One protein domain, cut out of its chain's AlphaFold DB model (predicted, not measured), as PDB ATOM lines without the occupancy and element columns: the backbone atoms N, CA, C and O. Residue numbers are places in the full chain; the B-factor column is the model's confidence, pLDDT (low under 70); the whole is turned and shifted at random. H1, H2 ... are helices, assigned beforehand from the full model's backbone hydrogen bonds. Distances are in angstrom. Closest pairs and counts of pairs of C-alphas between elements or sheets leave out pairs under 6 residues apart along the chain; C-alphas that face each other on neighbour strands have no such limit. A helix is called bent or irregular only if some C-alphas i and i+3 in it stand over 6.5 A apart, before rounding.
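This is residues 54 to 230 of the 275 residues of an uncharacterized protein of Larkinella terrae (UniProt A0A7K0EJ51). A rod-shaped bundle of long helices: H4 runs through it and folds back into H5 as a helical hairpin, H2 crosses H4 at a slant, and the bent H7 packs on this group with both arms, H7a along H2 and H7b along H4 and H5. The short H1 makes a corner with H2 at one end of the rod, while H3 and the tiny H6 lie at the other end. The printed part has 177 residues with seven named helices, H1 to H7 in order, and no named strand; the class is all helix. It is only just loose, close to compact, with a radius of gyration of the C-alphas of 19.3 A, and it spans 62 by 28 by 25 A.

H1, residues 54 to 65, begins at C-alpha 54 at (245.828, 127.500, 276.162). H2, residues 67 to 96, is 41.2 A long and has a kink of 30 degrees near residue 82. It is neither bent nor irregular, but only just: C-alphas 79 and 82 are 6.4 A apart. H3 is residues 104 to 112. H4, residues 117 to 150, is 49.5 A long and begins at C-alpha 117 at (242.747, 156.102, 326.560). H5, residues 154 to 185, is 46.0 A long, and H6 is residues 189 to 192. H7, residues 197 to 230, was assigned as one helix by its hydrogen bonds but is bent: C-alphas 208 and 211 are 7.4 A apart. Its arms are H7a, residues 197 to 208, and H7b, residues 211 to 230, 28.5 A long and ending at C-alpha 230 at (246.620, 134.572, 268.888).

H4 is the hub. It touches H5 at a shallow tilt of 5 degrees, opposite ways, closest at the C-alphas of Trp 148 and Gln 157, 5.8 A. H2, with residues 70 to 82 alone, touches H4 at a steep tilt of 40 degrees, closest at the C-alphas of Leu 74 and Gly 138, 5.5 A. H7b touches H4 at 15 degrees, a shallow tilt, the same way, closest at the C-alphas of Val 141 and Trp 212, 5.8 A. H7a touches H2 at a shallow tilt of 19 degrees, opposite ways, closest at the C-alphas of Leu 85 and Ile 207, 6.7 A. H1 touches H4, closest at the C-alphas of Lys 65 and Asn 149, 6.6 A. H3 touches H4, closest at the C-alphas of Phe 112 and Ala 120, 5.4 A. H6 touches no helix. H2 and H5 are apart. Every O i to N i+4 pair is within hydrogen-bond range in H1, H4, H5, H7a and H7b; H2 has 23 of 26 and H3 3 of 5, and H6 is too short for such a pair.

The C-alphas of Ser 115 and Thr 230, 64.8 A apart, are the two farthest apart. The printed part has no cut, and no link is long. Mean pLDDT of the printed part is 75.9; residues 54 to 56, 92 to 93, 96 to 100, 111 to 122 and 180 to 199 are under 70.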
ATOM      1  N   LYS A  54     247.271 127.231 276.271       65.00
ATOM      2  CA  LYS A  54     245.828 127.500 276.162       65.00
ATOM      3  C   LYS A  54     245.017 126.732 277.208       65.00
ATOM      4  O   LYS A  54     244.105 127.304 277.788       65.00
ATOM      5  N   ILE A  55     245.351 125.469 277.470       68.25
ATOM      6  CA  ILE A  55     244.673 124.638 278.479       68.25
ATOM      7  C   ILE A  55     244.914 125.204 279.882       68.25
ATOM      8  O   ILE A  55     243.978 125.304 280.673       68.25
ATOM      9  N   ALA A  56     246.150 125.608 280.183       69.19
ATOM     10  CA  ALA A  56     246.477 126.296 281.426       69.19
ATOM     11  C   ALA A  56     245.691 127.610 281.539       69.19
ATOM     12  O   ALA A  56     245.034 127.840 282.551       69.19
ATOM     13  N   LEU A  57     245.659 128.416 280.470       72.00
ATOM     14  CA  LEU A  57     244.886 129.658 280.412       72.00
ATOM     15  C   LEU A  57     243.391 129.414 280.686       72.00
ATOM     16  O   LEU A  57     242.794 130.102 281.510       72.00
ATOM     17  N   GLU A  58     242.786 128.428 280.024       75.81
ATOM     18  CA  GLU A  58     241.373 128.063 280.175       75.81
ATOM     19  C   GLU A  58     241.061 127.577 281.595       75.81
ATOM     20  O   GLU A  58     240.081 128.028 282.191       75.81
ATOM     21  N   ARG A  59     241.912 126.722 282.178       78.94
ATOM     22  CA  ARG A  59     241.757 126.261 283.565       78.94
ATOM     23  C   ARG A  59     241.839 127.413 284.553       78.94
ATOM     24  O   ARG A  59     240.997 127.496 285.446       78.94
ATOM     25  N   THR A  60     242.794 128.324 284.392       74.75
ATOM     26  CA  THR A  60     242.901 129.434 285.339       74.75
ATOM     27  C   THR A  60     241.783 130.455 285.162       74.75
ATOM     28  O   THR A  60     241.287 130.987 286.151       74.75
ATOM     29  N   LEU A  61     241.293 130.676 283.937       73.56
ATOM     30  CA  LEU A  61     240.084 131.476 283.706       73.56
ATOM     31  C   LEU A  61     238.842 130.835 284.342       73.56
ATOM     32  O   LEU A  61     238.015 131.547 284.905       73.56
ATOM     33  N   LEU A  62     238.703 129.506 284.294       78.62
ATOM     34  CA  LEU A  62     237.613 128.792 284.968       78.62
ATOM     35  C   LEU A  62     237.686 128.944 286.491       78.62
ATOM     36  O   LEU A  62     236.664 129.204 287.127       78.62
ATOM     37  N   LEU A  63     238.885 128.845 287.071       77.31
ATOM     38  CA  LEU A  63     239.094 129.090 288.498       77.31
ATOM     39  C   LEU A  63     238.700 130.521 288.878       77.31
ATOM     40  O   LEU A  63     237.937 130.704 289.821       77.31
ATOM     41  N   LEU A  64     239.119 131.525 288.104       72.19
ATOM     42  CA  LEU A  64     238.783 132.936 288.347       72.19
ATOM     43  C   LEU A  64     237.296 133.271 288.145       72.19
ATOM     44  O   LEU A  64     236.807 134.274 288.671       72.19
ATOM     45  N   LYS A  65     236.557 132.448 287.396       77.00
ATOM     46  CA  LYS A  65     235.101 132.578 287.249       77.00
ATOM     47  C   LYS A  65     234.325 132.023 288.442       77.00
ATOM     48  O   LYS A  65     233.191 132.436 288.655       77.00
ATOM     49  N   SER A  66     234.911 131.113 289.217       81.00
ATOM     50  CA  SER A  66     234.224 130.450 290.324       81.00
ATOM     51  C   SER A  66     233.904 131.414 291.469       81.00
ATOM     52  O   SER A  66     234.798 132.044 292.035       81.00
ATOM     53  N   THR A  67     232.639 131.450 291.895       78.31
ATOM     54  CA  THR A  67     232.200 132.176 293.100       78.31
ATOM     55  C   THR A  67     232.969 131.727 294.345       78.31
ATOM     56  O   THR A  67     233.294 132.550 295.195       78.31
ATOM     57  N   LYS A  68     233.348 130.440 294.424       79.81
ATOM     58  CA  LYS A  68     234.163 129.909 295.529       79.81
ATOM     59  C   LYS A  68     235.565 130.514 295.542       79.81
ATOM     60  O   LYS A  68     236.056 130.868 296.604       79.81
ATOM     61  N   ALA A  69     236.194 130.679 294.378       75.12
ATOM     62  CA  ALA A  69     237.510 131.309 294.289       75.12
ATOM     63  C   ALA A  69     237.450 132.793 294.676       75.12
ATOM     64  O   ALA A  69     238.315 133.267 295.405       75.12
ATOM     65  N   ARG A  70     236.395 133.509 294.263       76.75
ATOM     66  CA  ARG A  70     236.157 134.904 294.672       76.75
ATOM     67  C   ARG A  70     235.987 135.028 296.189       76.75
ATOM     68  O   ARG A  70     236.579 135.918 296.788       76.75
ATOM     69  N   LEU A  71     235.242 134.108 296.808       80.25
ATOM     70  CA  LEU A  71     235.091 134.045 298.263       80.25
ATOM     71  C   LEU A  71     236.425 133.747 298.960       80.25
ATOM     72  O   LEU A  71     236.741 134.400 299.944       80.25
ATOM     73  N   ILE A  72     237.228 132.813 298.440       81.06
ATOM     74  CA  ILE A  72     238.559 132.503 298.989       81.06
ATOM     75  C   ILE A  72     239.480 133.723 298.911       81.06
ATOM     76  O   ILE A  72     240.156 134.024 299.887       81.06
ATOM     77  N   ILE A  73     239.484 134.451 297.789       76.25
ATOM     78  CA  ILE A  73     240.263 135.691 297.642       76.25
ATOM     79  C   ILE A  73     239.802 136.732 298.665       76.25
ATOM     80  O   ILE A  73     240.636 137.340 299.331       76.25
ATOM     81  N   LEU A  74     238.489 136.905 298.835       77.25
ATOM     82  CA  LEU A  74     237.940 137.826 299.828       77.25
ATOM     83  C   LEU A  74     238.349 137.422 301.252       77.25
ATOM     84  O   LEU A  74     238.844 138.261 301.995       77.25
ATOM     85  N   LEU A  75     238.208 136.145 301.616       79.94
ATOM     86  CA  LEU A  75     238.597 135.617 302.928       79.94
ATOM     87  C   LEU A  75     240.103 135.744 303.173       79.94
ATOM     88  O   LEU A  75     240.507 136.107 304.272       79.94
ATOM     89  N   PHE A  76     240.932 135.498 302.158       79.50
ATOM     90  CA  PHE A  76     242.377 135.702 302.238       79.50
ATOM     91  C   PHE A  76     242.704 137.173 302.527       79.50
ATOM     92  O   PHE A  76     243.460 137.470 303.448       79.50
ATOM     93  N   ILE A  77     242.084 138.106 301.802       77.25
ATOM     94  CA  ILE A  77     242.278 139.548 302.009       77.25
ATOM     95  C   ILE A  77     241.761 139.996 303.385       77.25
ATOM     96  O   ILE A  77     242.358 140.872 303.998       77.25
ATOM     97  N   LEU A  78     240.686 139.394 303.893       75.31
ATOM     98  CA  LEU A  78     240.038 139.797 305.145       75.31
ATOM     99  C   LEU A  78     240.727 139.206 306.384       75.31
ATOM    100  O   LEU A  78     240.812 139.872 307.409       75.31
ATOM    101  N   LEU A  79     241.239 137.976 306.294       78.44
ATOM    102  CA  LEU A  79     241.834 137.263 307.427       78.44
ATOM    103  C   LEU A  79     243.355 137.374 307.463       78.44
ATOM    104  O   LEU A  79     243.926 137.529 308.534       78.44
ATOM    105  N   ILE A  80     244.033 137.283 306.321       79.75
ATOM    106  CA  ILE A  80     245.495 137.157 306.293       79.75
ATOM    107  C   ILE A  80     246.159 138.525 306.145       79.75
ATOM    108  O   ILE A  80     247.165 138.787 306.801       79.75
ATOM    109  N   LEU A  81     245.588 139.425 305.341       76.00
ATOM    110  CA  LEU A  81     246.194 140.732 305.086       76.00
ATOM    111  C   LEU A  81     246.310 141.606 306.349       76.00
ATOM    112  O   LEU A  81     247.393 142.150 306.559       76.00
ATOM    113  N   PRO A  82     245.296 141.694 307.239       73.12
ATOM    114  CA  PRO A  82     245.438 142.439 308.489       73.12
ATOM    115  C   PRO A  82     246.500 141.838 309.415       73.12
ATOM    116  O   PRO A  82     247.247 142.576 310.048       73.12
ATOM    117  N   PHE A  83     246.634 140.508 309.454       76.56
ATOM    118  CA  PHE A  83     247.686 139.843 310.229       76.56
ATOM    119  C   PHE A  83     249.084 140.119 309.668       76.56
ATOM    120  O   PHE A  83     249.991 140.438 310.434       76.56
ATOM    121  N   ILE A  84     249.260 140.047 308.343       79.69
ATOM    122  CA  ILE A  84     250.519 140.415 307.673       79.69
ATOM    123  C   ILE A  84     250.867 141.868 307.978       79.69
ATOM    124  O   ILE A  84     252.023 142.181 308.257       79.69
ATOM    125  N   LEU A  85     249.868 142.743 307.948       75.62
ATOM    126  CA  LEU A  85     250.025 144.153 308.242       75.62
ATOM    127  C   LEU A  85     250.535 144.334 309.669       75.62
ATOM    128  O   LEU A  85     251.635 144.842 309.841       75.62
ATOM    129  N   ILE A  86     249.832 143.806 310.671       76.44
ATOM    130  CA  ILE A  86     250.236 143.914 312.081       76.44
ATOM    131  C   ILE A  86     251.623 143.300 312.333       76.44
ATOM    132  O   ILE A  86     252.455 143.886 313.028       76.44
ATOM    133  N   TYR A  87     251.916 142.157 311.715       78.38
ATOM    134  CA  TYR A  87     253.227 141.517 311.806       78.38
ATOM    135  C   TYR A  87     254.343 142.355 311.167       78.38
ATOM    136  O   TYR A  87     255.440 142.456 311.715       78.38
ATOM    137  N   THR A  88     254.070 143.019 310.046       75.56
ATOM    138  CA  THR A  88     255.041 143.920 309.411       75.56
ATOM    139  C   THR A  88     255.300 145.148 310.277       75.56
ATOM    140  O   THR A  88     256.432 145.621 310.323       75.56
ATOM    141  N   LEU A  89     254.309 145.636 311.025       71.81
ATOM    142  CA  LEU A  89     254.505 146.741 311.973       71.81
ATOM    143  C   LEU A  89     255.403 146.314 313.138       71.81
ATOM    144  O   LEU A  89     256.318 147.052 313.505       71.81
ATOM    145  N   TYR A  90     255.224 145.089 313.643       75.56
ATOM    146  CA  TYR A  90     256.131 144.492 314.624       75.56
ATOM    147  C   TYR A  90     257.569 144.396 314.095       75.56
ATOM    148  O   TYR A  90     258.498 144.871 314.748       75.56
ATOM    149  N   LEU A  91     257.767 143.832 312.897       77.19
ATOM    150  CA  LEU A  91     259.100 143.729 312.292       77.19
ATOM    151  C   LEU A  91     259.706 145.107 312.008       77.19
ATOM    152  O   LEU A  91     260.883 145.323 312.285       77.19
ATOM    153  N   SER A  92     258.909 146.050 311.505       68.62
ATOM    154  CA  SER A  92     259.373 147.409 311.217       68.62
ATOM    155  C   SER A  92     259.844 148.106 312.488       68.62
ATOM    156  O   SER A  92     260.908 148.715 312.487       68.62
ATOM    157  N   ARG A  93     259.122 147.943 313.605       67.69
ATOM    158  CA  ARG A  93     259.560 148.434 314.917       67.69
ATOM    159  C   ARG A  93     260.837 147.752 315.393       67.69
ATOM    160  O   ARG A  93     261.722 148.421 315.909       67.69
ATOM    161  N   LYS A  94     260.940 146.436 315.213       72.12
ATOM    162  CA  LYS A  94     262.100 145.649 315.642       72.12
ATOM    163  C   LYS A  94     263.389 146.038 314.910       72.12
ATOM    164  O   LYS A  94     264.444 146.026 315.533       72.12
ATOM    165  N   TYR A  95     263.312 146.341 313.613       71.69
ATOM    166  CA  TYR A  95     264.493 146.600 312.777       71.69
ATOM    167  C   TYR A  95     264.795 148.079 312.538       71.69
ATOM    168  O   TYR A  95     265.958 148.426 312.353       71.69
ATOM    169  N   TYR A  96     263.774 148.937 312.521       64.06
ATOM    170  CA  TYR A  96     263.910 150.354 312.164       64.06
ATOM    171  C   TYR A  96     263.442 151.309 313.269       64.06
ATOM    172  O   TYR A  96     263.538 152.518 313.082       64.06
ATOM    173  N   GLY A  97     262.904 150.790 314.379       63.56
ATOM    174  CA  GLY A  97     262.354 151.582 315.479       63.56
ATOM    175  C   GLY A  97     263.057 151.378 316.817       63.56
ATOM    176  O   GLY A  97     264.092 150.715 316.898       63.56
ATOM    177  N   ILE A  98     262.471 151.921 317.892       67.75
ATOM    178  CA  ILE A  98     262.915 151.597 319.255       67.75
ATOM    179  C   ILE A  98     262.597 150.116 319.495       67.75
ATOM    180  O   ILE A  98     261.416 149.733 319.444       67.75
ATOM    181  N   PRO A  99     263.620 149.277 319.747       65.56
ATOM    182  CA  PRO A  99     263.452 147.836 319.783       65.56
ATOM    183  C   PRO A  99     262.491 147.442 320.904       65.56
ATOM    184  O   PRO A  99     262.683 147.763 322.074       65.56
ATOM    185  N   PHE A 100     261.430 146.733 320.521       69.19
ATOM    186  CA  PHE A 100     260.541 146.067 321.459       69.19
ATOM    187  C   PHE A 100     261.126 144.682 321.733       69.19
ATOM    188  O   PHE A 100     261.070 143.801 320.874       69.19
ATOM    189  N   ASN A 101     261.756 144.529 322.897       71.25
ATOM    190  CA  ASN A 101     262.512 143.323 323.243       71.25
ATOM    191  C   ASN A 101     261.623 142.123 323.603       71.25
ATOM    192  O   ASN A 101     262.128 141.007 323.705       71.25
ATOM    193  N   ASP A 102     260.311 142.327 323.734       74.56
ATOM    194  CA  ASP A 102     259.361 141.249 323.967       74.56
ATOM    195  C   ASP A 102     258.846 140.613 322.658       74.56
ATOM    196  O   ASP A 102     258.982 141.135 321.543       74.56
ATOM    197  N   GLY A 103     258.236 139.432 322.788       78.00
ATOM    198  CA  GLY A 103     257.652 138.696 321.667       78.00
ATOM    199  C   GLY A 103     256.451 139.396 321.012       78.00
ATOM    200  O   GLY A 103     255.825 140.286 321.586       78.00
ATOM    201  N   PHE A 104     256.080 138.938 319.810       80.12
ATOM    202  CA  PHE A 104     254.973 139.480 319.001       80.12
ATOM    203  C   PHE A 104     253.636 139.605 319.758       80.12
ATOM    204  O   PHE A 104     252.914 140.582 319.583       80.12
ATOM    205  N   TYR A 105     253.308 138.650 320.633       80.56
ATOM    206  CA  TYR A 105     252.069 138.697 321.414       80.56
ATOM    207  C   TYR A 105     252.053 139.835 322.442       80.56
ATOM    208  O   TYR A 105     251.044 140.521 322.570       80.56
ATOM    209  N   ASN A 106     253.178 140.097 323.109       78.81
ATOM    210  CA  ASN A 106     253.290 141.225 324.038       78.81
ATOM    211  C   ASN A 106     253.224 142.562 323.288       78.81
ATOM    212  O   ASN A 106     252.681 143.531 323.808       78.81
ATOM    213  N   TYR A 107     253.699 142.594 322.038       76.44
ATOM    214  CA  TYR A 107     253.566 143.762 321.169       76.44
ATOM    215  C   TYR A 107     252.106 144.033 320.792       76.44
ATOM    216  O   TYR A 107     251.689 145.183 320.785       76.44
ATOM    217  N   LEU A 108     251.310 142.995 320.519       74.00
ATOM    218  CA  LEU A 108     249.869 143.151 320.288       74.00
ATOM    219  C   LEU A 108     249.151 143.688 321.529       74.00
ATOM    220  O   LEU A 108     248.324 144.585 321.418       74.00
ATOM    221  N   ILE A 109     249.471 143.146 322.704       74.38
ATOM    222  CA  ILE A 109     248.847 143.554 323.968       74.38
ATOM    223  C   ILE A 109     249.195 145.011 324.296       74.38
ATOM    224  O   ILE A 109     248.324 145.747 324.750       74.38
ATOM    225  N   SER A 110     250.413 145.466 323.978       71.44
ATOM    226  CA  SER A 110     250.831 146.852 324.227       71.44
ATOM    227  C   SER A 110     250.059 147.893 323.408       71.44
ATOM    228  O   SER A 110     250.166 149.081 323.687       71.44
ATOM    229  N   TRP A 111     249.317 147.494 322.371       67.06
ATOM    230  CA  TRP A 111     248.442 148.407 321.620       67.06
ATOM    231  C   TRP A 111     247.125 148.690 322.347       67.06
ATOM    232  O   TRP A 111     246.453 149.674 322.047       67.06
ATOM    233  N   PHE A 112     246.763 147.818 323.287       64.19
ATOM    234  CA  PHE A 112     245.551 147.893 324.091       64.19
ATOM    235  C   PHE A 112     245.861 148.263 325.541       64.19
ATOM    236  O   PHE A 112     245.056 147.963 326.420       64.19
ATOM    237  N   ASP A 113     247.017 148.877 325.813       62.25
ATOM    238  CA  ASP A 113     247.336 149.320 327.165       62.25
ATOM    239  C   ASP A 113     246.375 150.455 327.569       62.25
ATOM    240  O   ASP A 113     246.457 151.592 327.102       62.25
ATOM    241  N   LEU A 114     245.381 150.091 328.382       54.06
ATOM    242  CA  LEU A 114     244.212 150.900 328.747       54.06
ATOM    243  C   LEU A 114     244.556 152.074 329.675       54.06
ATOM    244  O   LEU A 114     243.672 152.857 330.019       54.06
ATOM    245  N   SER A 115     245.814 152.204 330.104       56.66
ATOM    246  CA  SER A 115     246.256 153.305 330.962       56.66
ATOM    247  C   SER A 115     246.228 154.662 330.258       56.66
ATOM    248  O   SER A 115     246.110 155.683 330.931       56.66
ATOM    249  N   ASP A 116     246.310 154.688 328.922       60.78
ATOM    250  CA  ASP A 116     246.265 155.913 328.122       60.78
ATOM    251  C   ASP A 116     245.187 155.816 327.025       60.78
ATOM    252  O   ASP A 116     245.427 155.357 325.903       60.78
ATOM    253  N   ASN A 117     243.963 156.233 327.379       60.12
ATOM    254  CA  ASN A 117     242.747 156.102 326.560       60.12
ATOM    255  C   ASN A 117     242.888 156.693 325.143       60.12
ATOM    256  O   ASN A 117     242.265 156.197 324.204       60.12
ATOM    257  N   LEU A 118     243.714 157.729 324.965       62.88
ATOM    258  CA  LEU A 118     243.968 158.353 323.661       62.88
ATOM    259  C   LEU A 118     244.750 157.432 322.712       62.88
ATOM    260  O   LEU A 118     244.458 157.399 321.515       62.88
ATOM    261  N   SER A 119     245.684 156.633 323.236       62.59
ATOM    262  CA  SER A 119     246.483 155.700 322.432       62.59
ATOM    263  C   SER A 119     245.660 154.492 321.965       62.59
ATOM    264  O   SER A 119     245.715 154.120 320.790       62.59
ATOM    265  N   ALA A 120     244.821 153.942 322.849       65.12
ATOM    266  CA  ALA A 120     243.965 152.795 322.556       65.12
ATOM    267  C   ALA A 120     242.896 153.134 321.502       65.12
ATOM    268  O   ALA A 120     242.673 152.370 320.558       65.12
ATOM    269  N   ILE A 121     242.273 154.316 321.610       68.38
ATOM    270  CA  ILE A 121     241.321 154.821 320.609       68.38
ATOM    271  C   ILE A 121     242.019 155.005 319.255       68.38
ATOM    272  O   ILE A 121     241.472 154.627 318.215       68.38
ATOM    273  N   GLY A 122     243.246 155.526 319.256       69.19
ATOM    274  CA  GLY A 122     244.029 155.728 318.043       69.19
ATOM    275  C   GLY A 122     244.331 154.437 317.278       69.19
ATOM    276  O   GLY A 122     244.113 154.359 316.065       69.19
ATOM    277  N   TRP A 123     244.759 153.391 317.987       71.12
ATOM    278  CA  TRP A 123     245.001 152.075 317.392       71.12
ATOM    279  C   TRP A 123     243.719 151.384 316.924       71.12
ATOM    280  O   TRP A 123     243.727 150.736 315.876       71.12
ATOM    281  N   ALA A 124     242.602 151.568 317.629       73.31
ATOM    282  CA  ALA A 124     241.305 151.070 317.176       73.31
ATOM    283  C   ALA A 124     240.884 151.714 315.841       73.31
ATOM    284  O   ALA A 124     240.501 151.000 314.910       73.31
ATOM    285  N   PHE A 125     241.027 153.038 315.696       74.00
ATOM    286  CA  PHE A 125     240.772 153.725 314.424       74.00
ATOM    287  C   PHE A 125     241.722 153.267 313.312       74.00
ATOM    288  O   PHE A 125     241.276 153.057 312.183       74.00
ATOM    289  N   PHE A 126     243.002 153.049 313.624       75.56
ATOM    290  CA  PHE A 126     243.970 152.496 312.676       75.56
ATOM    291  C   PHE A 126     243.566 151.098 312.185       75.56
ATOM    292  O   PHE A 126     243.601 150.832 310.984       75.56
ATOM    293  N   LEU A 127     243.135 150.208 313.085       76.25
ATOM    294  CA  LEU A 127     242.687 148.861 312.721       76.25
ATOM    295  C   LEU A 127     241.421 148.900 311.858       76.25
ATOM    296  O   LEU A 127     241.355 148.207 310.843       76.25
ATOM    297  N   ILE A 128     240.444 149.743 312.206       78.94
ATOM    298  CA  ILE A 128     239.231 149.944 311.398       78.94
ATOM    299  C   ILE A 128     239.600 150.455 310.003       78.94
ATOM    300  O   ILE A 128     239.080 149.946 309.008       78.94
ATOM    301  N   TRP A 129     240.516 151.421 309.911       78.56
ATOM    302  CA  TRP A 129     241.016 151.950 308.645       78.56
ATOM    303  C   TRP A 129     241.694 150.867 307.800       78.56
ATOM    304  O   TRP A 129     241.341 150.684 306.633       78.56
ATOM    305  N   ALA A 130     242.619 150.110 308.395       76.19
ATOM    306  CA  ALA A 130     243.339 149.033 307.724       76.19
ATOM    307  C   ALA A 130     242.372 147.966 307.191       76.19
ATOM    308  O   ALA A 130     242.423 147.625 306.009       76.19
ATOM    309  N   ILE A 131     241.434 147.498 308.018       78.88
ATOM    310  CA  ILE A 131     240.420 146.509 307.622       78.88
ATOM    311  C   ILE A 131     239.521 147.064 306.511       78.88
ATOM    312  O   ILE A 131     239.309 146.391 305.503       78.88
ATOM    313  N   SER A 132     239.035 148.300 306.647       80.56
ATOM    314  CA  SER A 132     238.179 148.948 305.642       80.56
ATOM    315  C   SER A 132     238.886 149.079 304.295       80.56
ATOM    316  O   SER A 132     238.294 148.826 303.245       80.56
ATOM    317  N   PHE A 133     240.177 149.413 304.307       80.19
ATOM    318  CA  PHE A 133     240.975 149.514 303.092       80.19
ATOM    319  C   PHE A 133     241.272 148.145 302.463       80.19
ATOM    320  O   PHE A 133     241.244 148.007 301.236       80.19
ATOM    321  N   CYS A 134     241.496 147.111 303.279       77.69
ATOM    322  CA  CYS A 134     241.613 145.728 302.809       77.69
ATOM    323  C   CYS A 134     240.307 145.266 302.140       77.69
ATOM    324  O   CYS A 134     240.335 144.718 301.038       77.69
ATOM    325  N   LEU A 135     239.154 145.550 302.753       79.81
ATOM    326  CA  LEU A 135     237.833 145.249 302.192       79.81
ATOM    327  C   LEU A 135     237.610 145.957 300.856       79.81
ATOM    328  O   LEU A 135     237.194 145.321 299.884       79.81
ATOM    329  N   LEU A 136     237.935 147.249 300.785       83.31
ATOM    330  CA  LEU A 136     237.838 148.027 299.554       83.31
ATOM    331  C   LEU A 136     238.702 147.412 298.440       83.31
ATOM    332  O   LEU A 136     238.214 147.227 297.325       83.31
ATOM    333  N   ASN A 137     239.943 147.016 298.745       80.06
ATOM    334  CA  ASN A 137     240.810 146.311 297.795       80.06
ATOM    335  C   ASN A 137     240.213 144.977 297.339       80.06
ATOM    336  O   ASN A 137     240.221 144.680 296.145       80.06
ATOM    337  N   GLY A 138     239.656 144.187 298.257       79.69
ATOM    338  CA  GLY A 138     238.991 142.928 297.921       79.69
ATOM    339  C   GLY A 138     237.811 143.123 296.969       79.69
ATOM    340  O   GLY A 138     237.693 142.409 295.971       79.69
ATOM    341  N   LEU A 139     236.974 144.131 297.220       83.75
ATOM    342  CA  LEU A 139     235.850 144.478 296.347       83.75
ATOM    343  C   LEU A 139     236.318 144.950 294.967       83.75
ATOM    344  O   LEU A 139     235.741 144.552 293.952       83.75
ATOM    345  N   LEU A 140     237.380 145.755 294.911       85.19
ATOM    346  CA  LEU A 140     237.963 146.229 293.654       85.19
ATOM    347  C   LEU A 140     238.546 145.066 292.847       85.19
ATOM    348  O   LEU A 140     238.235 144.943 291.662       85.19
ATOM    349  N   VAL A 141     239.276 144.150 293.484       84.88
ATOM    350  CA  VAL A 141     239.764 142.914 292.855       84.88
ATOM    351  C   VAL A 141     238.609 142.095 292.277       84.88
ATOM    352  O   VAL A 141     238.675 141.685 291.118       84.88
ATOM    353  N   ILE A 142     237.527 141.889 293.032       84.38
ATOM    354  CA  ILE A 142     236.358 141.134 292.554       84.38
ATOM    355  C   ILE A 142     235.711 141.820 291.346       84.38
ATOM    356  O   ILE A 142     235.402 141.144 290.366       84.38
ATOM    357  N   ASN A 143     235.538 143.142 291.380       86.94
ATOM    358  CA  ASN A 143     234.957 143.909 290.277       86.94
ATOM    359  C   ASN A 143     235.823 143.820 289.009       86.94
ATOM    360  O   ASN A 143     235.314 143.549 287.922       86.94
ATOM    361  N   VAL A 144     237.144 143.968 289.145       88.31
ATOM    362  CA  VAL A 144     238.088 143.822 288.026       88.31
ATOM    363  C   VAL A 144     238.027 142.412 287.445       88.31
ATOM    364  O   VAL A 144     237.928 142.261 286.227       88.31
ATOM    365  N   LEU A 145     238.026 141.382 288.294       85.31
ATOM    366  CA  LEU A 145     237.892 139.993 287.856       85.31
ATOM    367  C   LEU A 145     236.553 139.741 287.155       85.31
ATOM    368  O   LEU A 145     236.513 139.011 286.166       85.31
ATOM    369  N   ASP A 146     235.459 140.335 287.624       84.88
ATOM    370  CA  ASP A 146     234.149 140.173 287.000       84.88
ATOM    371  C   ASP A 146     234.089 140.827 285.614       84.88
ATOM    372  O   ASP A 146     233.751 140.168 284.627       84.88
ATOM    373  N   ARG A 147     234.542 142.080 285.499       86.88
ATOM    374  CA  ARG A 147     234.648 142.790 284.213       86.88
ATOM    375  C   ARG A 147     235.569 142.069 283.237       86.88
ATOM    376  O   ARG A 147     235.242 141.945 282.059       86.88
ATOM    377  N   TRP A 148     236.698 141.560 283.725       85.62
ATOM    378  CA  TRP A 148     237.632 140.764 282.936       85.62
ATOM    379  C   TRP A 148     236.994 139.475 282.407       85.62
ATOM    380  O   TRP A 148     237.155 139.129 281.236       85.62
ATOM    381  N   ASN A 149     236.248 138.766 283.255       81.94
ATOM    382  CA  ASN A 149     235.592 137.507 282.904       81.94
ATOM    383  C   ASN A 149     234.434 137.686 281.914       81.94
ATOM    384  O   ASN A 149     234.192 136.792 281.098       81.94
ATOM    385  N   ASN A 150     233.746 138.827 281.981       82.81
ATOM    386  CA  ASN A 150     232.639 139.193 281.095       82.81
ATOM    387  C   ASN A 150     233.107 139.876 279.795       82.81
ATOM    388  O   ASN A 150     232.307 140.127 278.890       82.81
ATOM    389  N   ALA A 151     234.408 140.143 279.664       83.19
ATOM    390  CA  ALA A 151     234.999 140.741 278.481       83.19
ATOM    391  C   ALA A 151     234.912 139.812 277.259       83.19
ATOM    392  O   ALA A 151     235.548 138.756 277.208       83.19
ATOM    393  N   LYS A 152     234.175 140.238 276.227       80.19
ATOM    394  CA  LYS A 152     234.030 139.479 274.969       80.19
ATOM    395  C   LYS A 152     235.176 139.697 273.976       80.19
ATOM    396  O   LYS A 152     235.339 138.900 273.058       80.19
ATOM    397  N   SER A 153     235.973 140.755 274.139       84.69
ATOM    398  CA  SER A 153     237.048 141.122 273.211       84.69
ATOM    399  C   SER A 153     238.362 141.414 273.933       84.69
ATOM    400  O   SER A 153     238.373 141.851 275.085       84.69
ATOM    401  N   ASN A 154     239.486 141.208 273.238       79.69
ATOM    402  CA  ASN A 154     240.815 141.544 273.763       79.69
ATOM    403  C   ASN A 154     240.961 143.056 274.010       79.69
ATOM    404  O   ASN A 154     241.590 143.462 274.977       79.69
ATOM    405  N   ILE A 155     240.332 143.892 273.181       87.19
ATOM    406  CA  ILE A 155     240.346 145.351 273.362       87.19
ATOM    407  C   ILE A 155     239.655 145.729 274.676       87.19
ATOM    408  O   ILE A 155     240.194 146.508 275.454       87.19
ATOM    409  N   TYR A 156     238.499 145.130 274.971       85.81
ATOM    410  CA  TYR A 156     237.805 145.385 276.231       85.81
ATOM    411  C   TYR A 156     238.599 144.865 277.439       85.81
ATOM    412  O   TYR A 156     238.671 145.542 278.458       85.81
ATOM    413  N   GLN A 157     239.262 143.709 277.313       85.75
ATOM    414  CA  GLN A 157     240.190 143.198 278.332       85.75
ATOM    415  C   GLN A 157     241.328 144.187 278.631       85.75
ATOM    416  O   GLN A 157     241.625 144.443 279.797       85.75
ATOM    417  N   LEU A 158     241.919 144.789 277.595       87.81
ATOM    418  CA  LEU A 158     242.950 145.816 277.746       87.81
ATOM    419  C   LEU A 158     242.403 147.072 278.435       87.81
ATOM    420  O   LEU A 158     243.034 147.574 279.357       87.81
ATOM    421  N   ILE A 159     241.212 147.540 278.047       91.44
ATOM    422  CA  ILE A 159     240.545 148.684 278.692       91.44
ATOM    423  C   ILE A 159     240.320 148.412 280.184       91.44
ATOM    424  O   ILE A 159     240.612 149.274 281.010       91.44
ATOM    425  N   VAL A 160     239.853 147.211 280.545       90.88
ATOM    426  CA  VAL A 160     239.670 146.816 281.951       90.88
ATOM    427  C   VAL A 160     240.996 146.875 282.707       90.88
ATOM    428  O   VAL A 160     241.029 147.472 283.781       90.88
ATOM    429  N   ILE A 161     242.088 146.325 282.162       90.56
ATOM    430  CA  ILE A 161     243.415 146.410 282.798       90.56
ATOM    431  C   ILE A 161     243.838 147.874 282.961       90.56
ATOM    432  O   ILE A 161     244.179 148.275 284.071       90.56
ATOM    433  N   SER A 162     243.774 148.684 281.903       91.00
ATOM    434  CA  SER A 162     244.222 150.082 281.927       91.00
ATOM    435  C   SER A 162     243.448 150.931 282.934       91.00
ATOM    436  O   SER A 162     244.057 151.643 283.730       91.00
ATOM    437  N   ILE A 163     242.116 150.817 282.959       93.44
ATOM    438  CA  ILE A 163     241.279 151.502 283.956       93.44
ATOM    439  C   ILE A 163     241.643 151.031 285.363       93.44
ATOM    440  O   ILE A 163     241.711 151.840 286.283       93.44
ATOM    441  N   SER A 164     241.908 149.739 285.544       90.94
ATOM    442  CA  SER A 164     242.242 149.194 286.860       90.94
ATOM    443  C   SER A 164     243.607 149.663 287.356       90.94
ATOM    444  O   SER A 164     243.735 149.978 288.532       90.94
ATOM    445  N   VAL A 165     244.603 149.779 286.472       90.75
ATOM    446  CA  VAL A 165     245.911 150.378 286.784       90.75
ATOM    447  C   VAL A 165     245.753 151.852 287.151       90.75
ATOM    448  O   VAL A 165     246.304 152.295 288.154       90.75
ATOM    449  N   PHE A 166     244.955 152.610 286.396       91.12
ATOM    450  CA  PHE A 166     244.674 154.006 286.736       91.12
ATOM    451  C   PHE A 166     243.967 154.134 288.093       91.12
ATOM    452  O   PHE A 166     244.338 154.965 288.917       91.12
ATOM    453  N   THR A 167     242.988 153.267 288.358       88.94
ATOM    454  CA  THR A 167     242.269 153.244 289.639       88.94
ATOM    455  C   THR A 167     243.205 152.869 290.788       88.94
ATOM    456  O   THR A 167     243.137 153.493 291.840       88.94
ATOM    457  N   LEU A 168     244.118 151.913 290.585       87.44
ATOM    458  CA  LEU A 168     245.153 151.549 291.554       87.44
ATOM    459  C   LEU A 168     246.028 152.756 291.911       87.44
ATOM    460  O   LEU A 168     246.252 153.017 293.088       87.44
ATOM    461  N   LEU A 169     246.491 153.505 290.906       87.00
ATOM    462  CA  LEU A 169     247.303 154.709 291.101       87.00
ATOM    463  C   LEU A 169     246.528 155.800 291.844       87.00
ATOM    464  O   LEU A 169     247.061 156.421 292.759       87.00
ATOM    465  N   LEU A 170     245.256 156.005 291.499       87.69
ATOM    466  CA  LEU A 170     244.399 156.965 292.191       87.69
ATOM    467  C   LEU A 170     244.181 156.569 293.659       87.69
ATOM    468  O   LEU A 170     244.336 157.397 294.552       87.69
ATOM    469  N   VAL A 171     243.864 155.298 293.913       84.25
ATOM    470  CA  VAL A 171     243.681 154.754 295.265       84.25
ATOM    471  C   VAL A 171     244.979 154.830 296.064       84.25
ATOM    472  O   VAL A 171     244.926 155.185 297.235       84.25
ATOM    473  N   LEU A 172     246.135 154.579 295.445       83.94
ATOM    474  CA  LEU A 172     247.457 154.751 296.053       83.94
ATOM    475  C   LEU A 172     247.675 156.197 296.517       83.94
ATOM    476  O   LEU A 172     248.036 156.418 297.670       83.94
ATOM    477  N   ILE A 173     247.419 157.178 295.648       83.56
ATOM    478  CA  ILE A 173     247.583 158.604 295.971       83.56
ATOM    479  C   ILE A 173     246.648 159.005 297.116       83.56
ATOM    480  O   ILE A 173     247.096 159.585 298.105       83.56
ATOM    481  N   ILE A 174     245.361 158.659 297.015       82.88
ATOM    482  CA  ILE A 174     244.360 158.958 298.051       82.88
ATOM    483  C   ILE A 174     244.745 158.295 299.377       82.88
ATOM    484  O   ILE A 174     244.654 158.923 300.430       82.88
ATOM    485  N   HIS A 175     245.202 157.043 299.333       79.62
ATOM    486  CA  HIS A 175     245.606 156.301 300.517       79.62
ATOM    487  C   HIS A 175     246.799 156.949 301.212       79.62
ATOM    488  O   HIS A 175     246.728 157.159 302.416       79.62
ATOM    489  N   ILE A 176     247.851 157.327 300.480       77.19
ATOM    490  CA  ILE A 176     249.025 158.005 301.049       77.19
ATOM    491  C   ILE A 176     248.619 159.326 301.720       77.19
ATOM    492  O   ILE A 176     249.056 159.607 302.839       77.19
ATOM    493  N   LEU A 177     247.757 160.120 301.077       75.94
ATOM    494  CA  LEU A 177     247.287 161.402 301.615       75.94
ATOM    495  C   LEU A 177     246.451 161.222 302.890       75.94
ATOM    496  O   LEU A 177     246.719 161.868 303.903       75.94
ATOM    497  N   LEU A 178     245.465 160.323 302.864       75.31
ATOM    498  CA  LEU A 178     244.600 160.062 304.018       75.31
ATOM    499  C   LEU A 178     245.361 159.382 305.158       75.31
ATOM    500  O   LEU A 178     245.134 159.696 306.321       75.31
ATOM    501  N   PHE A 179     246.304 158.499 304.840       74.31
ATOM    502  CA  PHE A 179     247.168 157.875 305.831       74.31
ATOM    503  C   PHE A 179     248.056 158.900 306.539       74.31
ATOM    504  O   PHE A 179     248.136 158.899 307.764       74.31
ATOM    505  N   SER A 180     248.643 159.834 305.788       69.69
ATOM    506  CA  SER A 180     249.425 160.943 306.351       69.69
ATOM    507  C   SER A 180     248.577 161.823 307.282       69.69
ATOM    508  O   SER A 180     249.038 162.234 308.347       69.69
ATOM    509  N   PHE A 181     247.313 162.065 306.923       67.25
ATOM    510  CA  PHE A 181     246.355 162.783 307.766       67.25
ATOM    511  C   PHE A 181     246.019 162.017 309.057       67.25
ATOM    512  O   PHE A 181     246.074 162.597 310.140       67.25
ATOM    513  N   VAL A 182     245.753 160.708 308.965       68.25
ATOM    514  CA  VAL A 182     245.515 159.837 310.130       68.25
ATOM    515  C   VAL A 182     246.731 159.836 311.063       68.25
ATOM    516  O   VAL A 182     246.568 160.051 312.259       68.25
ATOM    517  N   LEU A 183     247.950 159.697 310.537       67.31
ATOM    518  CA  LEU A 183     249.181 159.765 311.338       67.31
ATOM    519  C   LEU A 183     249.365 161.115 312.049       67.31
ATOM    520  O   LEU A 183     249.838 161.153 313.186       67.31
ATOM    521  N   THR A 184     248.961 162.208 311.399       64.62
ATOM    522  CA  THR A 184     249.028 163.563 311.965       64.62
ATOM    523  C   THR A 184     248.031 163.739 313.114       64.62
ATOM    524  O   THR A 184     248.399 164.263 314.163       64.62
ATOM    525  N   ILE A 185     246.790 163.258 312.957       60.94
ATOM    526  CA  ILE A 185     245.748 163.314 314.001       60.94
ATOM    527  C   ILE A 185     246.096 162.439 315.199       60.94
ATOM    528  O   ILE A 185     245.835 162.823 316.335       60.94
ATOM    529  N   LEU A 186     246.692 161.272 314.959       59.06
ATOM    530  CA  LEU A 186     247.041 160.329 316.017       59.06
ATOM    531  C   LEU A 186     248.140 160.846 316.962       59.06
ATOM    532  O   LEU A 186     248.457 160.167 317.932       59.06
ATOM    533  N   GLY A 187     248.708 162.033 316.722       53.00
ATOM    534  CA  GLY A 187     249.689 162.634 317.624       53.00
ATOM    535  C   GLY A 187     251.055 161.954 317.552       53.00
ATOM    536  O   GLY A 187     251.773 161.902 318.543       53.00
ATOM    537  N   ASN A 188     251.434 161.445 316.374       53.50
ATOM    538  CA  ASN A 188     252.751 160.852 316.131       53.50
ATOM    539  C   ASN A 188     253.109 159.650 317.052       53.50
ATOM    540  O   ASN A 188     254.227 159.578 317.567       53.50
ATOM    541  N   PRO A 189     252.224 158.648 317.237       49.84
ATOM    542  CA  PRO A 189     252.545 157.473 318.050       49.84
ATOM    543  C   PRO A 189     253.707 156.685 317.429       49.84
ATOM    544  O   PRO A 189     254.503 156.083 318.136       49.84
ATOM    545  N   VAL A 190     253.873 156.765 316.106       50.72
ATOM    546  CA  VAL A 190     254.982 156.174 315.346       50.72
ATOM    547  C   VAL A 190     256.343 156.760 315.769       50.72
ATOM    548  O   VAL A 190     257.287 155.994 315.964       50.72
ATOM    549  N   ASN A 191     256.417 158.071 316.049       47.75
ATOM    550  CA  ASN A 191     257.597 158.707 316.651       47.75
ATOM    551  C   ASN A 191     257.793 158.293 318.120       47.75
ATOM    552  O   ASN A 191     258.926 158.089 318.543       47.75
ATOM    553  N   GLY A 192     256.708 158.103 318.881       51.28
ATOM    554  CA  GLY A 192     256.756 157.543 320.242       51.28
ATOM    555  C   GLY A 192     257.284 156.100 320.296       51.28
ATOM    556  O   GLY A 192     257.881 155.691 321.288       51.28
ATOM    557  N   TYR A 193     257.139 155.349 319.199       52.03
ATOM    558  CA  TYR A 193     257.706 154.010 319.006       52.03
ATOM    559  C   TYR A 193     259.033 154.005 318.216       52.03
ATOM    560  O   TYR A 193     259.598 152.935 317.968       52.03
ATOM    561  N   GLY A 194     259.544 155.187 317.850       53.56
ATOM    562  CA  GLY A 194     260.835 155.413 317.196       53.56
ATOM    563  C   GLY A 194     260.942 154.969 315.740       53.56
ATOM    564  O   GLY A 194     262.056 154.860 315.243       53.56
ATOM    565  N   ILE A 195     259.831 154.676 315.065       58.62
ATOM    566  CA  ILE A 195     259.833 154.229 313.665       58.62
ATOM    567  C   ILE A 195     259.834 155.461 312.753       58.62
ATOM    568  O   ILE A 195     259.085 156.405 312.985       58.62
ATOM    569  N   ASP A 196     260.626 155.446 311.680       67.06
ATOM    570  CA  ASP A 196     260.545 156.482 310.648       67.06
ATOM    571  C   ASP A 196     259.164 156.472 309.954       67.06
ATOM    572  O   ASP A 196     258.775 155.494 309.304       67.06
ATOM    573  N   ASN A 197     258.432 157.586 310.074       66.00
ATOM    574  CA  ASN A 197     257.098 157.792 309.502       66.00
ATOM    575  C   ASN A 197     257.041 157.519 307.994       66.00
ATOM    576  O   ASN A 197     256.039 156.992 307.497       66.00
ATOM    577  N   LEU A 198     258.102 157.860 307.258       69.50
ATOM    578  CA  LEU A 198     258.152 157.671 305.811       69.50
ATOM    579  C   LEU A 198     258.274 156.183 305.462       69.50
ATOM    580  O   LEU A 198     257.453 155.650 304.711       69.50
ATOM    581  N   SER A 199     259.250 155.497 306.057       66.62
ATOM    582  CA  SER A 199     259.472 154.058 305.869       66.62
ATOM    583  C   SER A 199     258.257 153.223 306.284       66.62
ATOM    584  O   SER A 199     257.879 152.273 305.594       66.62
ATOM    585  N   PHE A 200     257.595 153.600 307.376       70.06
ATOM    586  CA  PHE A 200     256.354 152.979 307.836       70.06
ATOM    587  C   PHE A 200     255.221 153.126 306.816       70.06
ATOM    588  O   PHE A 200     254.588 152.140 306.433       70.06
ATOM    589  N   SER A 201     255.008 154.350 306.328       71.06
ATOM    590  CA  SER A 201     253.947 154.665 305.370       71.06
ATOM    591  C   SER A 201     254.126 153.935 304.046       71.06
ATOM    592  O   SER A 201     253.152 153.417 303.499       71.06
ATOM    593  N   ILE A 202     255.361 153.832 303.553       73.50
ATOM    594  CA  ILE A 202     255.674 153.099 302.323       73.50
ATOM    595  C   ILE A 202     255.369 151.606 302.495       73.50
ATOM    596  O   ILE A 202     254.633 151.043 301.687       73.50
ATOM    597  N   ASN A 203     255.871 150.969 303.558       72.44
ATOM    598  CA  ASN A 203     255.657 149.535 303.791       72.44
ATOM    599  C   ASN A 203     254.176 149.190 303.988       72.44
ATOM    600  O   ASN A 203     253.670 148.251 303.372       72.44
ATOM    601  N   TYR A 204     253.464 149.983 304.791       76.25
ATOM    602  CA  TYR A 204     252.024 149.834 305.001       76.25
ATOM    603  C   TYR A 204     251.253 149.943 303.679       76.25
ATOM    604  O   TYR A 204     250.459 149.064 303.338       76.25
ATOM    605  N   THR A 205     251.546 150.978 302.891       77.75
ATOM    606  CA  THR A 205     250.895 151.221 301.600       77.75
ATOM    607  C   THR A 205     251.143 150.076 300.614       77.75
ATOM    608  O   THR A 205     250.211 149.613 299.953       77.75
ATOM    609  N   LEU A 206     252.379 149.570 300.540       78.06
ATOM    610  CA  LEU A 206     252.736 148.445 299.675       78.06
ATOM    611  C   LEU A 206     251.968 147.174 300.047       78.06
ATOM    612  O   LEU A 206     251.431 146.513 299.159       78.06
ATOM    613  N   ILE A 207     251.860 146.851 301.337       79.31
ATOM    614  CA  ILE A 207     251.119 145.671 301.809       79.31
ATOM    615  C   ILE A 207     249.641 145.796 301.465       79.31
ATOM    616  O   ILE A 207     249.071 144.880 300.873       79.31
ATOM    617  N   CYS A 208     249.045 146.945 301.771       77.00
ATOM    618  CA  CYS A 208     247.636 147.228 301.535       77.00
ATOM    619  C   CYS A 208     247.236 147.098 300.056       77.00
ATOM    620  O   CYS A 208     246.136 146.645 299.748       77.00
ATOM    621  N   ILE A 209     248.127 147.476 299.139       80.44
ATOM    622  CA  ILE A 209     247.863 147.500 297.692       80.44
ATOM    623  C   ILE A 209     248.333 146.212 296.998       80.44
ATOM    624  O   ILE A 209     247.863 145.881 295.904       80.44
ATOM    625  N   SER A 210     249.215 145.441 297.643       81.56
ATOM    626  CA  SER A 210     249.822 144.233 297.076       81.56
ATOM    627  C   SER A 210     248.828 143.229 296.476       81.56
ATOM    628  O   SER A 210     249.107 142.761 295.369       81.56
ATOM    629  N   PRO A 211     247.647 142.923 297.064       79.69
ATOM    630  CA  PRO A 211     246.745 141.937 296.470       79.69
ATOM    631  C   PRO A 211     246.202 142.401 295.117       79.69
ATOM    632  O   PRO A 211     246.106 141.612 294.175       79.69
ATOM    633  N   TRP A 212     245.883 143.691 294.991       84.50
ATOM    634  CA  TRP A 212     245.380 144.247 293.742       84.50
ATOM    635  C   TRP A 212     246.487 144.341 292.691       84.50
ATOM    636  O   TRP A 212     246.279 143.936 291.545       84.50
ATOM    637  N   ALA A 213     247.688 144.772 293.085       85.50
ATOM    638  CA  ALA A 213     248.847 144.791 292.199       85.50
ATOM    639  C   ALA A 213     249.175 143.387 291.653       85.50
ATOM    640  O   ALA A 213     249.346 143.227 290.444       85.50
ATOM    641  N   ILE A 214     249.178 142.359 292.510       86.31
ATOM    642  CA  ILE A 214     249.424 140.961 292.121       86.31
ATOM    643  C   ILE A 214     248.377 140.485 291.108       86.31
ATOM    644  O   ILE A 214     248.738 139.916 290.077       86.31
ATOM    645  N   ILE A 215     247.090 140.747 291.357       84.81
ATOM    646  CA  ILE A 215     246.020 140.374 290.423       84.81
ATOM    647  C   ILE A 215     246.176 141.102 289.086       84.81
ATOM    648  O   ILE A 215     246.007 140.482 288.039       84.81
ATOM    649  N   LEU A 216     246.536 142.386 289.078       88.12
ATOM    650  CA  LEU A 216     246.727 143.131 287.831       88.12
ATOM    651  C   LEU A 216     247.919 142.629 287.024       88.12
ATOM    652  O   LEU A 216     247.786 142.442 285.815       88.12
ATOM    653  N   ILE A 217     249.046 142.352 287.680       88.06
ATOM    654  CA  ILE A 217     250.217 141.736 287.043       88.06
ATOM    655  C   ILE A 217     249.827 140.384 286.446       88.06
ATOM    656  O   ILE A 217     250.156 140.091 285.297       88.06
ATOM    657  N   TYR A 218     249.071 139.581 287.194       86.00
ATOM    658  CA  TYR A 218     248.582 138.292 286.730       86.00
ATOM    659  C   TYR A 218     247.664 138.425 285.500       86.00
ATOM    660  O   TYR A 218     247.853 137.730 284.501       86.00
ATOM    661  N   LEU A 219     246.693 139.343 285.522       86.62
ATOM    662  CA  LEU A 219     245.792 139.587 284.390       86.62
ATOM    663  C   LEU A 219     246.539 140.118 283.163       86.62
ATOM    664  O   LEU A 219     246.257 139.685 282.045       86.62
ATOM    665  N   LEU A 220     247.523 140.996 283.362       87.06
ATOM    666  CA  LEU A 220     248.390 141.494 282.297       87.06
ATOM    667  C   LEU A 220     249.216 140.362 281.680       87.06
ATOM    668  O   LEU A 220     249.271 140.235 280.458       87.06
ATOM    669  N   PHE A 221     249.802 139.496 282.500       84.94
ATOM    670  CA  PHE A 221     250.527 138.323 282.019       84.94
ATOM    671  C   PHE A 221     249.623 137.407 281.181       84.94
ATOM    672  O   PHE A 221     249.982 137.009 280.070       84.94
ATOM    673  N   MET A 222     248.407 137.137 281.659       82.19
ATOM    674  CA  MET A 222     247.411 136.337 280.937       82.19
ATOM    675  C   MET A 222     246.983 136.992 279.618       82.19
ATOM    676  O   MET A 222     246.824 136.302 278.606       82.19
ATOM    677  N   PHE A 223     246.826 138.319 279.606       84.38
ATOM    678  CA  PHE A 223     246.546 139.096 278.401       84.38
ATOM    679  C   PHE A 223     247.651 138.936 277.354       84.38
ATOM    680  O   PHE A 223     247.370 138.654 276.183       84.38
ATOM    681  N   LEU A 224     248.908 139.096 277.776       81.88
ATOM    682  CA  LEU A 224     250.079 138.990 276.912       81.88
ATOM    683  C   LEU A 224     250.204 137.581 276.337       81.88
ATOM    684  O   LEU A 224     250.328 137.431 275.123       81.88
ATOM    685  N   LEU A 225     250.077 136.547 277.171       77.50
ATOM    686  CA  LEU A 225     250.154 135.154 276.733       77.50
ATOM    687  C   LEU A 225     249.063 134.822 275.706       77.50
ATOM    688  O   LEU A 225     249.346 134.259 274.649       77.50
ATOM    689  N   LYS A 226     247.818 135.242 275.959       77.81
ATOM    690  CA  LYS A 226     246.710 135.085 275.004       77.81
ATOM    691  C   LYS A 226     246.982 135.819 273.687       77.81
ATOM    692  O   LYS A 226     246.702 135.278 272.614       77.81
ATOM    693  N   SER A 227     247.521 137.034 273.761       77.06
ATOM    694  CA  SER A 227     247.844 137.850 272.587       77.06
ATOM    695  C   SER A 227     248.950 137.208 271.752       77.06
ATOM    696  O   SER A 227     248.773 137.054 270.547       77.06
ATOM    697  N   ILE A 228     250.024 136.725 272.384       73.75
ATOM    698  CA  ILE A 228     251.122 136.004 271.721       73.75
ATOM    699  C   ILE A 228     250.592 134.773 270.983       73.75
ATOM    700  O   ILE A 228     250.853 134.623 269.790       73.75
ATOM    701  N   LEU A 229     249.795 133.928 271.646       71.06
ATOM    702  CA  LEU A 229     249.228 132.724 271.025       71.06
ATOM    703  C   LEU A 229     248.315 133.059 269.839       71.06
ATOM    704  O   LEU A 229     248.327 132.366 268.821       71.06
ATOM    705  N   THR A 230     247.521 134.126 269.958       74.19
ATOM    706  CA  THR A 230     246.620 134.572 268.888       74.19
ATOM    707  C   THR A 230     247.419 135.070 267.686       74.19
ATOM    708  O   THR A 230     247.172 134.635 266.563       74.19
TER     709      THR A 230